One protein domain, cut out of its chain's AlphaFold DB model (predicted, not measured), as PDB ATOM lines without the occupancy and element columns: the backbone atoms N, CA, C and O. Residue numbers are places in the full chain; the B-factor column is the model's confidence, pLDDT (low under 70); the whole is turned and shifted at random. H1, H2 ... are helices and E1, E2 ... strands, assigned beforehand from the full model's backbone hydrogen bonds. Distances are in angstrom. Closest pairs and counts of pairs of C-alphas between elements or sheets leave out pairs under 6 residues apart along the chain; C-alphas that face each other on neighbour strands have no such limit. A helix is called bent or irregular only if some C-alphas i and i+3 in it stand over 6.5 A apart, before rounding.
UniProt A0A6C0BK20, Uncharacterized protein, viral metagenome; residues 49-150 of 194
ATOM      1  N   VAL A  49     241.597 215.537 189.569       90.00
ATOM      2  CA  VAL A  49     241.763 216.787 188.827       90.00
ATOM      3  C   VAL A  49     242.296 217.850 189.767       90.00
ATOM      4  O   VAL A  49     241.719 218.112 190.819       90.00
ATOM      5  N   ARG A  50     243.378 218.527 189.381       87.31
ATOM      6  CA  ARG A  50     243.901 219.638 190.187       87.31
ATOM      7  C   ARG A  50     242.896 220.777 190.230       87.31
ATOM      8  O   ARG A  50     242.430 221.207 189.180       87.31
ATOM      9  N   MET A  51     242.682 221.374 191.405       88.31
ATOM     10  CA  MET A  51     241.825 222.566 191.531       88.31
ATOM     11  C   MET A  51     242.230 223.675 190.551       88.31
ATOM     12  O   MET A  51     241.372 224.306 189.945       88.31
ATOM     13  N   LYS A  52     243.538 223.889 190.338       86.94
ATOM     14  CA  LYS A  52     244.038 224.866 189.354       86.94
ATOM     15  C   LYS A  52     243.562 224.563 187.928       86.94
ATOM     16  O   LYS A  52     243.183 225.489 187.220       86.94
ATOM     17  N   ASP A  53     243.593 223.297 187.522       88.50
ATOM     18  CA  ASP A  53     243.167 222.891 186.180       88.50
ATOM     19  C   ASP A  53     241.637 222.937 186.061       88.50
ATOM     20  O   ASP A  53     241.122 223.398 185.048       88.50
ATOM     21  N   ALA A  54     240.910 222.567 187.124       91.69
ATOM     22  CA  ALA A  54     239.456 222.710 187.192       91.69
ATOM     23  C   ALA A  54     239.014 224.172 187.010       91.69
ATOM     24  O   ALA A  54     238.120 224.436 186.214       91.69
ATOM     25  N   PHE A  55     239.669 225.125 187.686       91.50
ATOM     26  CA  PHE A  55     239.403 226.559 187.511       91.50
ATOM     27  C   PHE A  55     239.760 227.077 186.112       91.50
ATOM     28  O   PHE A  55     239.115 228.003 185.630       91.50
ATOM     29  N   ALA A  56     240.784 226.514 185.468       90.94
ATOM     30  CA  ALA A  56     241.212 226.933 184.134       90.94
ATOM     31  C   ALA A  56     240.331 226.364 183.008       90.94
ATOM     32  O   ALA A  56     240.336 226.893 181.898       90.94
ATOM     33  N   HIS A  57     239.597 225.281 183.267       93.25
ATOM     34  CA  HIS A  57     238.767 224.639 182.258       93.25
ATOM     35  C   HIS A  57     237.513 225.484 181.943       93.25
ATOM     36  O   HIS A  57     236.823 225.892 182.875       93.25
ATOM     37  N   PRO A  58     237.132 225.695 180.664       90.44
ATOM     38  CA  PRO A  58     236.061 226.630 180.297       90.44
ATOM     39  C   PRO A  58     234.693 226.348 180.933       90.44
ATOM     40  O   PRO A  58     233.990 227.279 181.302       90.44
ATOM     41  N   ILE A  59     234.318 225.070 181.058       92.06
ATOM     42  CA  ILE A  59     233.016 224.650 181.610       92.06
ATOM     43  C   ILE A  59     233.105 224.471 183.132       92.06
ATOM     44  O   ILE A  59     232.458 225.188 183.889       92.06
ATOM     45  N   ILE A  60     233.958 223.549 183.593       94.44
ATOM     46  CA  ILE A  60     234.175 223.269 185.023       94.44
ATOM     47  C   ILE A  60     234.562 224.541 185.801       94.44
ATOM     48  O   ILE A  60     234.071 224.755 186.906       94.44
ATOM     49  N   GLY A  61     235.381 225.421 185.224       93.50
ATOM     50  CA  GLY A  61     235.854 226.641 185.876       93.50
ATOM     51  C   GLY A  61     234.746 227.646 186.181       93.50
ATOM     52  O   GLY A  61     234.809 228.306 187.220       93.50
ATOM     53  N   GLN A  62     233.700 227.717 185.351       92.44
ATOM     54  CA  GLN A  62     232.522 228.551 185.626       92.44
ATOM     55  C   GLN A  62     231.793 228.054 186.877       92.44
ATOM     56  O   GLN A  62     231.545 228.831 187.797       92.44
ATOM     57  N   LEU A  63     231.546 226.742 186.957       94.62
ATOM     58  CA  LEU A  63     230.930 226.117 188.128       94.62
ATOM     59  C   LEU A  63     231.791 226.297 189.390       94.62
ATOM     60  O   LEU A  63     231.275 226.646 190.448       94.62
ATOM     61  N   MET A  64     233.109 226.096 189.290       93.75
ATOM     62  CA  MET A  64     234.023 226.247 190.430       93.75
ATOM     63  C   MET A  64     234.112 227.685 190.925       93.75
ATOM     64  O   MET A  64     234.191 227.906 192.133       93.75
ATOM     65  N   THR A  65     234.087 228.659 190.018       92.62
ATOM     66  CA  THR A  65     234.055 230.082 190.378       92.62
ATOM     67  C   THR A  65     232.773 230.410 191.126       92.62
ATOM     68  O   THR A  65     232.848 230.962 192.219       92.62
ATOM     69  N   TYR A  66     231.625 229.958 190.619       91.56
ATOM     70  CA  TYR A  66     230.347 230.152 191.296       91.56
ATOM     71  C   TYR A  66     230.345 229.546 192.707       91.56
ATOM     72  O   TYR A  66     230.057 230.231 193.683       91.56
ATOM     73  N   ILE A  67     230.744 228.276 192.849       91.50
ATOM     74  CA  ILE A  67     230.766 227.594 194.156       91.50
ATOM     75  C   ILE A  67     231.747 228.264 195.127       91.50
ATOM     76  O   ILE A  67     231.518 228.270 196.334       91.50
ATOM     77  N   LYS A  68     232.845 228.838 194.626       91.31
ATOM     78  CA  LYS A  68     233.789 229.609 195.443       91.31
ATOM     79  C   LYS A  68     233.170 230.910 195.967       91.31
ATOM     80  O   LYS A  68     233.529 231.343 197.058       91.31
ATOM     81  N   GLU A  69     232.304 231.539 195.181       90.44
ATOM     82  CA  GLU A  69     231.629 232.797 195.519       90.44
ATOM     83  C   GLU A  69     230.424 232.599 196.443       90.44
ATOM     84  O   GLU A  69     230.010 233.548 197.110       90.44
ATOM     85  N   LEU A  70     229.909 231.369 196.554       86.75
ATOM     86  CA  LEU A  70     228.948 231.018 197.592       86.75
ATOM     87  C   LEU A  70     229.561 231.309 198.967       86.75
ATOM     88  O   LEU A  70     230.533 230.682 199.392       86.75
ATOM     89  N   SER A  71     228.957 232.243 199.698       75.38
ATOM     90  CA  SER A  71     229.346 232.666 201.050       75.38
ATOM     91  C   SER A  71     229.003 231.631 202.137       75.38
ATOM     92  O   SER A  71     228.789 231.969 203.302       75.38
ATOM     93  N   GLY A  72     228.986 230.353 201.759       83.50
ATOM     94  CA  GLY A  72     228.532 229.223 202.553       83.50
ATOM     95  C   GLY A  72     227.460 228.429 201.812       83.50
ATOM     96  O   GLY A  72     226.594 229.013 201.165       83.50
ATOM     97  N   PHE A  73     227.493 227.105 201.930       85.94
ATOM     98  CA  PHE A  73     226.383 226.245 201.522       85.94
ATOM     99  C   PHE A  73     226.173 225.093 202.517       85.94
ATOM    100  O   PHE A  73     227.122 224.686 203.206       85.94
ATOM    101  N   PRO A  74     224.944 224.552 202.601       87.00
ATOM    102  CA  PRO A  74     224.654 223.426 203.468       87.00
ATOM    103  C   PRO A  74     225.327 222.149 202.968       87.00
ATOM    104  O   PRO A  74     225.246 221.789 201.795       87.00
ATOM    105  N   VAL A  75     225.940 221.407 203.889       87.38
ATOM    106  CA  VAL A  75     226.526 220.087 203.630       87.38
ATOM    107  C   VAL A  75     225.850 219.040 204.498       87.38
ATOM    108  O   VAL A  75     225.751 219.190 205.717       87.38
ATOM    109  N   LEU A  76     225.437 217.934 203.879       86.00
ATOM    110  CA  LEU A  76     224.863 216.797 204.589       86.00
ATOM    111  C   LEU A  76     225.935 216.071 205.425       86.00
ATOM    112  O   LEU A  76     226.973 215.606 204.924       86.00
ATOM    113  N   ARG A  77     225.691 215.971 206.732       83.31
ATOM    114  CA  ARG A  77     226.531 215.221 207.673       83.31
ATOM    115  C   ARG A  77     226.164 213.741 207.671       83.31
ATOM    116  O   ARG A  77     225.081 213.356 207.250       83.31
ATOM    117  N   SER A  78     227.060 212.906 208.195       80.62
ATOM    118  CA  SER A  78     226.777 211.480 208.418       80.62
ATOM    119  C   SER A  78     225.599 211.250 209.373       80.62
ATOM    120  O   SER A  78     224.980 210.197 209.323       80.62
ATOM    121  N   SER A  79     225.259 212.243 210.202       82.88
ATOM    122  CA  SER A  79     224.056 212.246 211.038       82.88
ATOM    123  C   SER A  79     222.749 212.460 210.262       82.88
ATOM    124  O   SER A  79     221.686 212.415 210.870       82.88
ATOM    125  N   GLY A  80     222.802 212.745 208.956       82.50
ATOM    126  CA  GLY A  80     221.629 213.076 208.139       82.50
ATOM    127  C   GLY A  80     221.155 214.529 208.267       82.50
ATOM    128  O   GLY A  80     220.158 214.899 207.657       82.50
ATOM    129  N   VAL A  81     221.863 215.366 209.029       86.69
ATOM    130  CA  VAL A  81     221.526 216.786 209.217       86.69
ATOM    131  C   VAL A  81     222.370 217.654 208.286       86.69
ATOM    132  O   VAL A  81     223.580 217.440 208.157       86.69
ATOM    133  N   TYR A  82     221.741 218.647 207.656       87.62
ATOM    134  CA  TYR A  82     222.453 219.683 206.912       87.62
ATOM    135  C   TYR A  82     223.120 220.662 207.874       87.62
ATOM    136  O   TYR A  82     222.482 221.214 208.770       87.62
ATOM    137  N   GLN A  83     224.419 220.859 207.688       88.19
ATOM    138  CA  GLN A  83     225.209 221.819 208.442       88.19
ATOM    139  C   GLN A  83     225.619 222.964 207.522       88.19
ATOM    140  O   GLN A  83     226.163 222.723 206.447       88.19
ATOM    141  N   GLU A  84     225.397 224.194 207.970       89.06
ATOM    142  CA  GLU A  84     225.745 225.413 207.239       89.06
ATOM    143  C   GLU A  84     227.219 225.816 207.400       89.06
ATOM    144  O   GLU A  84     227.944 225.317 208.268       89.06
ATOM    145  N   GLY A  85     227.650 226.789 206.592       88.38
ATOM    146  CA  GLY A  85     228.947 227.461 206.744       88.38
ATOM    147  C   GLY A  85     230.133 226.728 206.116       88.38
ATOM    148  O   GLY A  85     231.281 227.010 206.469       88.38
ATOM    149  N   TRP A  86     229.872 225.797 205.198       91.94
ATOM    150  CA  TRP A  86     230.905 225.149 204.394       91.94
ATOM    151  C   TRP A  86     231.221 225.978 203.161       91.94
ATOM    152  O   TRP A  86     230.320 226.489 202.506       91.94
ATOM    153  N   ILE A  87     232.503 226.075 202.832       92.19
ATOM    154  CA  ILE A  87     232.987 226.757 201.631       92.19
ATOM    155  C   ILE A  87     233.922 225.841 200.848       92.19
ATOM    156  O   ILE A  87     234.493 224.892 201.395       92.19
ATOM    157  N   LEU A  88     234.118 226.143 199.567       92.12
ATOM    158  CA  LEU A  88     235.080 225.434 198.729       92.12
ATOM    159  C   LEU A  88     236.500 225.589 199.289       92.12
ATOM    160  O   LEU A  88     237.006 226.702 199.459       92.12
ATOM    161  N   ASN A  89     237.176 224.469 199.535       89.31
ATOM    162  CA  ASN A  89     238.544 224.489 200.026       89.31
ATOM    163  C   ASN A  89     239.530 224.718 198.873       89.31
ATOM    164  O   ASN A  89     239.991 223.796 198.196       89.31
ATOM    165  N   THR A  90     239.879 225.985 198.680       83.44
ATOM    166  CA  THR A  90     240.841 226.426 197.665       83.44
ATOM    167  C   THR A  90     242.267 226.567 198.200       83.44
ATOM    168  O   THR A  90     243.138 227.043 197.472       83.44
ATOM    169  N   ASN A  91     242.538 226.172 199.450       71.25
ATOM    170  CA  ASN A  91     243.847 226.374 200.059       71.25
ATOM    171  C   ASN A  91     244.878 225.382 199.498       71.25
ATOM    172  O   ASN A  91     244.990 224.249 199.952       71.25
ATOM    173  N   GLN A  92     245.644 225.836 198.507       60.62
ATOM    174  CA  GLN A  92     246.655 225.039 197.805       60.62
ATOM    175  C   GLN A  92     248.010 224.975 198.530       60.62
ATOM    176  O   GLN A  92     248.938 224.372 197.995       60.62
ATOM    177  N   ILE A  93     248.165 225.656 199.675       50.56
ATOM    178  CA  ILE A  93     249.479 225.874 200.301       50.56
ATOM    179  C   ILE A  93     249.885 224.698 201.194       50.56
ATOM    180  O   ILE A  93     251.039 224.292 201.152       50.56
ATOM    181  N   MET A  94     248.963 224.136 201.984       45.94
ATOM    182  CA  MET A  94     249.302 223.033 202.900       45.94
ATOM    183  C   MET A  94     248.995 221.647 202.328       45.94
ATOM    184  O   MET A  94     249.701 220.697 202.647       45.94
ATOM    185  N   TYR A  95     247.980 221.529 201.468       56.56
ATOM    186  CA  TYR A  95     247.613 220.274 200.817       56.56
ATOM    187  C   TYR A  95     247.102 220.578 199.407       56.56
ATOM    188  O   TYR A  95     246.221 221.428 199.265       56.56
ATOM    189  N   PRO A  96     247.615 219.926 198.348       60.22
ATOM    190  CA  PRO A  96     247.018 220.049 197.029       60.22
ATOM    191  C   PRO A  96     245.601 219.475 197.084       60.22
ATOM    192  O   PRO A  96     245.396 218.262 197.105       60.22
ATOM    193  N   THR A  97     244.610 220.363 197.142       76.19
ATOM    194  CA  THR A  97     243.212 219.985 197.004       76.19
ATOM    195  C   THR A  97     242.957 219.652 195.537       76.19
ATOM    196  O   THR A  97     243.302 220.418 194.631       76.19
ATOM    197  N   ASN A  98     242.408 218.465 195.297       88.19
ATOM    198  CA  ASN A  98     242.039 217.966 193.978       88.19
ATOM    199  C   ASN A  98     240.537 217.688 193.987       88.19
ATOM    200  O   ASN A  98     239.990 217.363 195.033       88.19
ATOM    201  N   LEU A  99     239.874 217.778 192.843       91.88
ATOM    202  CA  LEU A  99     238.630 217.044 192.639       91.88
ATOM    203  C   LEU A  99     239.003 215.567 192.518       91.88
ATOM    204  O   LEU A  99     240.031 215.234 191.921       91.88
ATOM    205  N   VAL A 100     238.190 214.692 193.093       92.06
ATOM    206  CA  VAL A 100     238.448 213.247 193.115       92.06
ATOM    207  C   VAL A 100     237.172 212.493 192.784       92.06
ATOM    208  O   VAL A 100     236.091 212.908 193.199       92.06
ATOM    209  N   CYS A 101     237.288 211.388 192.058       92.06
ATOM    210  CA  CYS A 101     236.174 210.490 191.787       92.06
ATOM    211  C   CYS A 101     236.433 209.132 192.442       92.06
ATOM    212  O   CYS A 101     237.392 208.447 192.087       92.06
ATOM    213  N   THR A 102     235.573 208.748 193.385       86.81
ATOM    214  CA  THR A 102     235.520 207.373 193.912       86.81
ATOM    215  C   THR A 102     234.349 206.642 193.262       86.81
ATOM    216  O   THR A 102     234.560 205.805 192.390       86.81
ATOM    217  N   ASP A 103     233.135 207.076 193.600       87.56
ATOM    218  CA  ASP A 103     231.860 206.632 193.021       87.56
ATOM    219  C   ASP A 103     231.141 207.785 192.303       87.56
ATOM    220  O   ASP A 103     230.436 207.584 191.320       87.56
ATOM    221  N   ASP A 104     231.367 209.011 192.781       92.25
ATOM    222  CA  ASP A 104     230.912 210.265 192.189       92.25
ATOM    223  C   ASP A 104     232.060 211.284 192.241       92.25
ATOM    224  O   ASP A 104     233.013 211.126 193.015       92.25
ATOM    225  N   TRP A 105     231.996 212.322 191.412       94.56
ATOM    226  CA  TRP A 105     232.955 213.419 191.458       94.56
ATOM    227  C   TRP A 105     232.715 214.280 192.690       94.56
ATOM    228  O   TRP A 105     231.615 214.786 192.934       94.56
ATOM    229  N   MET A 106     233.776 214.464 193.466       93.75
ATOM    230  CA  MET A 106     233.743 215.156 194.740       93.75
ATOM    231  C   MET A 106     234.635 216.390 194.742       93.75
ATOM    232  O   MET A 106     235.733 216.388 194.180       93.75
ATOM    233  N   ILE A 107     234.178 217.425 195.444       93.25
ATOM    234  CA  ILE A 107     234.928 218.652 195.704       93.25
ATOM    235  C   ILE A 107     235.357 218.731 197.173       93.25
ATOM    236  O   ILE A 107     234.606 218.323 198.067       93.25
ATOM    237  N   PRO A 108     236.550 219.280 197.442       92.00
ATOM    238  CA  PRO A 108     237.023 219.510 198.794       92.00
ATOM    239  C   PRO A 108     236.364 220.764 199.371       92.00
ATOM    240  O   PRO A 108     236.418 221.843 198.784       92.00
ATOM    241  N   VAL A 109     235.783 220.638 200.556       91.25
ATOM    242  CA  VAL A 109     235.125 221.717 201.297       91.25
ATOM    243  C   VAL A 109     235.708 221.839 202.697       91.25
ATOM    244  O   VAL A 109     236.233 220.873 203.256       91.25
ATOM    245  N   ILE A 110     235.628 223.035 203.268       90.81
ATOM    246  CA  ILE A 110     236.089 223.328 204.622       90.81
ATOM    247  C   ILE A 110     235.021 224.100 205.388       90.81
ATOM    248  O   ILE A 110     234.418 225.039 204.868       90.81
ATOM    249  N   ASN A 111     234.807 223.712 206.639       90.56
ATOM    250  CA  ASN A 111     234.110 224.535 207.612       90.56
ATOM    251  C   ASN A 111     235.157 225.330 208.393       90.56
ATOM    252  O   ASN A 111     235.914 224.762 209.182       90.56
ATOM    253  N   VAL A 112     235.218 226.641 208.155       84.31
ATOM    254  CA  VAL A 112     236.249 227.515 208.741       84.31
ATOM    255  C   VAL A 112     236.102 227.623 210.261       84.31
ATOM    256  O   VAL A 112     237.105 227.702 210.963       84.31
ATOM    257  N   LYS A 113     234.869 227.580 210.785       86.38
ATOM    258  CA  LYS A 113     234.607 227.690 212.229       86.38
ATOM    259  C   LYS A 113     235.078 226.453 212.990       86.38
ATOM    260  O   LYS A 113     235.622 226.580 214.079       86.38
ATOM    261  N   GLU A 114     234.880 225.273 212.409       85.94
ATOM    262  CA  GLU A 114     235.243 223.985 213.020       85.94
ATOM    263  C   GLU A 114     236.616 223.467 212.570       85.94
ATOM    264  O   GLU A 114     237.019 222.374 212.965       85.94
ATOM    265  N   ASN A 115     237.316 224.207 211.703       84.38
ATOM    266  CA  ASN A 115     238.572 223.800 211.065       84.38
ATOM    267  C   ASN A 115     238.530 222.360 210.506       84.38
ATOM    268  O   ASN A 115     239.475 221.582 210.636       84.38
ATOM    269  N   THR A 116     237.393 221.984 209.918       86.19
ATOM    270  CA  THR A 116     237.134 220.616 209.455       86.19
ATOM    271  C   THR A 116     237.052 220.588 207.937       86.19
ATOM    272  O   THR A 116     236.305 221.359 207.341       86.19
ATOM    273  N   MET A 117     237.790 219.671 207.309       87.81
ATOM    274  CA  MET A 117     237.765 219.445 205.862       87.81
ATOM    275  C   MET A 117     236.982 218.179 205.521       87.81
ATOM    276  O   MET A 117     237.023 217.193 206.256       87.81
ATOM    277  N   LYS A 118     236.281 218.193 204.388       88.19
ATOM    278  CA  LYS A 118     235.531 217.042 203.879       88.19
ATOM    279  C   LYS A 118     235.492 217.068 202.352       88.19
ATOM    280  O   LYS A 118     235.633 218.124 201.749       88.19
ATOM    281  N   TYR A 119     235.269 215.913 201.739       90.62
ATOM    282  CA  TYR A 119     234.861 215.812 200.342       90.62
ATOM    283  C   TYR A 119     233.350 215.613 200.250       90.62
ATOM    284  O   TYR A 119     232.783 214.788 200.971       90.62
ATOM    285  N   ILE A 120     232.697 216.381 199.382       91.00
ATOM    286  CA  ILE A 120     231.271 216.226 199.088       91.00
ATOM    287  C   ILE A 120     231.076 215.962 197.603       91.00
ATOM    288  O   ILE A 120     231.835 216.475 196.783       91.00
ATOM    289  N   SER A 121     230.046 215.194 197.260       92.50
ATOM    290  CA  SER A 121     229.628 215.011 195.871       92.50
ATOM    291  C   SER A 121     229.213 216.353 195.263       92.50
ATOM    292  O   SER A 121     228.450 217.105 195.875       92.50
ATOM    293  N   ILE A 122     229.673 216.645 194.046       93.12
ATOM    294  CA  ILE A 122     229.213 217.816 193.286       93.12
ATOM    295  C   ILE A 122     227.705 217.698 193.018       93.12
ATOM    296  O   ILE A 122     226.985 218.688 193.118       93.12
ATOM    297  N   CYS A 123     227.201 216.488 192.756       92.44
ATOM    298  CA  CYS A 123     225.777 216.244 192.537       92.44
ATOM    299  C   CYS A 123     224.913 216.596 193.757       92.44
ATOM    300  O   CYS A 123     223.759 216.977 193.577       92.44
ATOM    301  N   SER A 124     225.456 216.541 194.980       90.44
ATOM    302  CA  SER A 124     224.719 216.960 196.184       90.44
ATOM    303  C   SER A 124     224.323 218.441 196.164       90.44
ATOM    304  O   SER A 124     223.307 218.811 196.754       90.44
ATOM    305  N   LEU A 125     225.059 219.273 195.416       89.75
ATOM    306  CA  LEU A 125     224.730 220.685 195.238       89.75
ATOM    307  C   LEU A 125     223.471 220.891 194.394       89.75
ATOM    308  O   LEU A 125     222.861 221.942 194.500       89.75
ATOM    309  N   LYS A 126     223.015 219.906 193.611       91.31
ATOM    310  CA  LYS A 126     221.752 220.022 192.857       91.31
ATOM    311  C   LYS A 126     220.541 220.183 193.773       91.31
ATOM    312  O   LYS A 126     219.554 220.798 193.389       91.31
ATOM    313  N   THR A 127     220.604 219.604 194.971       87.38
ATOM    314  CA  THR A 127     219.523 219.683 195.959       87.38
ATOM    315  C   THR A 127     219.494 221.041 196.648       87.38
ATOM    316  O   THR A 127     218.417 221.560 196.922       87.38
ATOM    317  N   THR A 128     220.664 221.611 196.936       85.00
ATOM    318  CA  THR A 128     220.792 222.881 197.665       85.00
ATOM    319  C   THR A 128     220.823 224.098 196.739       85.00
ATOM    320  O   THR A 128     220.430 225.179 197.163       85.00
ATOM    321  N   HIS A 129     221.220 223.901 195.481       88.19
ATOM    322  CA  HIS A 129     221.337 224.903 194.420       88.19
ATOM    323  C   HIS A 129     220.729 224.389 193.098       88.19
ATOM    324  O   HIS A 129     221.464 224.063 192.154       88.19
ATOM    325  N   PRO A 130     219.388 224.273 192.995       89.38
ATOM    326  CA  PRO A 130     218.716 223.790 191.785       89.38
ATOM    327  C   PRO A 130     219.025 224.618 190.528       89.38
ATOM    328  O   PRO A 130     219.031 224.092 189.416       89.38
ATOM    329  N   GLU A 131     219.334 225.904 190.689       91.19
ATOM    330  CA  GLU A 131     219.762 226.810 189.622       91.19
ATOM    331  C   GLU A 131     221.059 226.365 188.927       91.19
ATOM    332  O   GLU A 131     221.320 226.768 187.795       91.19
ATOM    333  N   LEU A 132     221.860 225.513 189.574       90.94
ATOM    334  CA  LEU A 132     223.124 225.013 189.039       90.94
ATOM    335  C   LEU A 132     223.012 223.661 188.336       90.94
ATOM    336  O   LEU A 132     224.031 223.189 187.838       90.94
ATOM    337  N   ILE A 133     221.837 223.025 188.282       94.38
ATOM    338  CA  ILE A 133     221.693 221.646 187.776       94.38
ATOM    339  C   ILE A 133     222.341 221.472 186.397       94.38
ATOM    340  O   ILE A 133     223.180 220.588 186.232       94.38
ATOM    341  N   GLU A 134     222.036 222.352 185.440       94.62
ATOM    342  CA  GLU A 134     222.589 222.271 184.082       94.62
ATOM    343  C   GLU A 134     224.120 222.448 184.067       94.62
ATOM    344  O   GLU A 134     224.837 221.719 183.381       94.62
ATOM    345  N   SER A 135     224.636 223.396 184.853       93.94
ATOM    346  CA  SER A 135     226.076 223.650 184.981       93.94
ATOM    347  C   SER A 135     226.804 222.478 185.638       93.94
ATOM    348  O   SER A 135     227.906 222.121 185.218       93.94
ATOM    349  N   ILE A 136     226.183 221.855 186.644       95.25
ATOM    350  CA  ILE A 136     226.690 220.656 187.312       95.25
ATOM    351  C   ILE A 136     226.740 219.496 186.321       95.25
ATOM    352  O   ILE A 136     227.787 218.866 186.200       95.25
ATOM    353  N   ASP A 137     225.666 219.242 185.576       95.62
ATOM    354  CA  ASP A 137     225.615 218.142 184.608       95.62
ATOM    355  C   ASP A 137     226.675 218.289 183.515       95.62
ATOM    356  O   ASP A 137     227.407 217.340 183.226       95.62
ATOM    357  N   LYS A 138     226.842 219.499 182.968       95.06
ATOM    358  CA  LYS A 138     227.904 219.788 181.993       95.06
ATOM    359  C   LYS A 138     229.298 219.587 182.583       95.06
ATOM    360  O   LYS A 138     230.161 219.008 181.928       95.06
ATOM    361  N   ALA A 139     229.538 220.050 183.810       94.69
ATOM    362  CA  ALA A 139     230.833 219.886 184.461       94.69
ATOM    363  C   ALA A 139     231.152 218.410 184.742       94.69
ATOM    364  O   ALA A 139     232.270 217.979 184.472       94.69
ATOM    365  N   ILE A 140     230.177 217.633 185.227       94.38
ATOM    366  CA  ILE A 140     230.312 216.185 185.438       94.38
ATOM    367  C   ILE A 140     230.610 215.475 184.121       94.38
ATOM    368  O   ILE A 140     231.523 214.656 184.079       94.38
ATOM    369  N   PHE A 141     229.909 215.820 183.039       93.94
ATOM    370  CA  PHE A 141     230.185 215.261 181.718       93.94
ATOM    371  C   PHE A 141     231.640 215.507 181.291       93.94
ATOM    372  O   PHE A 141     232.340 214.559 180.947       93.94
ATOM    373  N   CYS A 142     232.140 216.745 181.409       92.62
ATOM    374  CA  CYS A 142     233.543 217.062 181.109       92.62
ATOM    375  C   CYS A 142     234.541 216.329 182.019       92.62
ATOM    376  O   CYS A 142     235.639 215.980 181.593       92.62
ATOM    377  N   LEU A 143     234.188 216.122 183.288       92.56
ATOM    378  CA  LEU A 143     235.028 215.399 184.236       92.56
ATOM    379  C   LEU A 143     235.099 213.900 183.904       92.56
ATOM    380  O   LEU A 143     236.177 213.318 183.997       92.56
ATOM    381  N   ILE A 144     233.980 213.294 183.489       90.75
ATOM    382  CA  ILE A 144     233.905 211.893 183.042       90.75
ATOM    383  C   ILE A 144     234.677 211.687 181.735       90.75
ATOM    384  O   ILE A 144     235.443 210.732 181.645       90.75
ATOM    385  N   ASP A 145     234.512 212.588 180.762       86.75
ATOM    386  CA  ASP A 145     235.264 212.582 179.495       86.75
ATOM    387  C   ASP A 145     236.784 212.716 179.725       86.75
ATOM    388  O   ASP A 145     237.611 212.215 178.967       86.75
ATOM    389  N   GLY A 146     237.157 213.319 180.856       83.25
ATOM    390  CA  GLY A 146     238.516 213.360 181.360       83.25
ATOM    391  C   GLY A 146     239.282 214.565 180.835       83.25
ATOM    392  O   GLY A 146     239.713 214.621 179.694       83.25
ATOM    393  N   ILE A 147     239.582 215.510 181.725       85.88
ATOM    394  CA  ILE A 147     240.259 216.772 181.366       85.88
ATOM    395  C   ILE A 147     241.706 216.593 180.867       85.88
ATOM    396  O   ILE A 147     242.314 217.524 180.342       85.88
ATOM    397  N   TYR A 148     242.275 215.409 181.077       84.94
ATOM    398  CA  TYR A 148     243.644 215.056 180.706       84.94
ATOM    399  C   TYR A 148     243.700 214.003 179.586       84.94
ATOM    400  O   TYR A 148     244.794 213.567 179.243       84.94
ATOM    401  N   SER A 149     242.557 213.592 179.019       75.44
ATOM    402  CA  SER A 149     242.467 212.507 178.026       75.44
ATOM    403  C   SER A 149     243.340 212.755 176.791       75.44
ATOM    404  O   SER A 149     244.065 211.868 176.351       75.44
ATOM    405  N   LYS A 150     243.376 213.997 176.299       66.75
ATOM    406  CA  LYS A 150     244.159 214.389 175.112       66.75
ATOM    407  C   LYS A 150     245.675 214.278 175.275       66.75
ATOM    408  O   LYS A 150     246.381 214.131 174.284       66.75
TER     409      LYS A 150
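Overview. This is residues 49 to 150 of the 194 residues of an uncharacterized protein of viral metagenome (UniProt A0A6C0BK20). A strongly twisted sheet of five strands makes one side of the domain, with E4 in its middle, and four helices gather on the other side as a loose group that meets the sheet only with parts of H1, H2 and H4 and with the short H3. H3 and the longer H4 fold back on each other as a helical hairpin, and H2 crosses beside H4. The printed part has 102 residues, in the order H1 H2 E1 E2 E3 E4 E5 H3 H4; the neighbour strands are antiparallel and the class is mixed, helices and strands. The whole is compact, with a radius of gyration of the C-alphas of 13.1 A and spans of 40 by 32 by 25 A.

Along the chain. Start at C-alpha 51, at (241.825, 222.566, 191.531), where H1 begins and runs to residue 56. H2 follows in residues 60 to 69, 14.4 A long. Next come E1, residues 73 to 76, and E2, residues 82 to 88, 16.1 A. Read on to E3, residues 98 to 101, then E4, residues 105 to 111, 19.6 A, beginning at (232.955, 213.419, 191.458), and E5, residues 116 to 121, 16.5 A. H3, residues 122 to 128, follows E5 with no residue between. H4, residues 130 to 145, is 23.5 A long and ends at (235.264, 212.582, 179.495); it is irregular, with C-alphas 131 and 134 7.7 A apart, and has a kink of 26 degrees near residue 137.

Arrangement. Look first at E4 in the branched sheet: E2 and E3 lie on one side of it, E5 on the other. E3, E4 and E5 form a meander, each strand the antiparallel neighbour of the one before; find N 106 and O 100 at 2.8 A, and N 109 and O 118 at 2.8 A. Between E4 and E2, N 110 and O 87 are within hydrogen-bond range at 2.9 A, and between E1 and E2, N 75 and O 83 are within hydrogen-bond range at 2.9 A. Residues 49 to 50 pair antiparallel with 98 to 99 of E3. H3 is on the sheet at a height of 7.3 A, only just over none of its strands, with 2 of its C-alphas falling on E1. H1, H2 and H4 only graze the sheet. H4 touches H2, closest at the C-alphas of Ile 60 and Ala 139, 4.8 A, at a steep tilt of 41 degrees, opposite ways. With residues 132 to 136 alone it touches H3, closest at the C-alphas of Lys 126 and Ile 133, 5.3 A. H1 and H2 touch only at the corner, closest at the C-alphas of Phe 55 and Gly 61, 3.9 A. In H1 and H2 every O i to N i+4 pair is within hydrogen-bond range; H4 has 10 of 12, H3 has 0 of 3 but 4 of 4 O i to N i+3 pairs.

Size, cuts and confidence. The two C-alphas farthest apart, those of Ser 79 and Lys 150, are 41.2 A apart. The printed part has no cut and no long link. Look for pLDDT under 70 at residues 92 to 96 and 150; the mean of the printed part is 87.3.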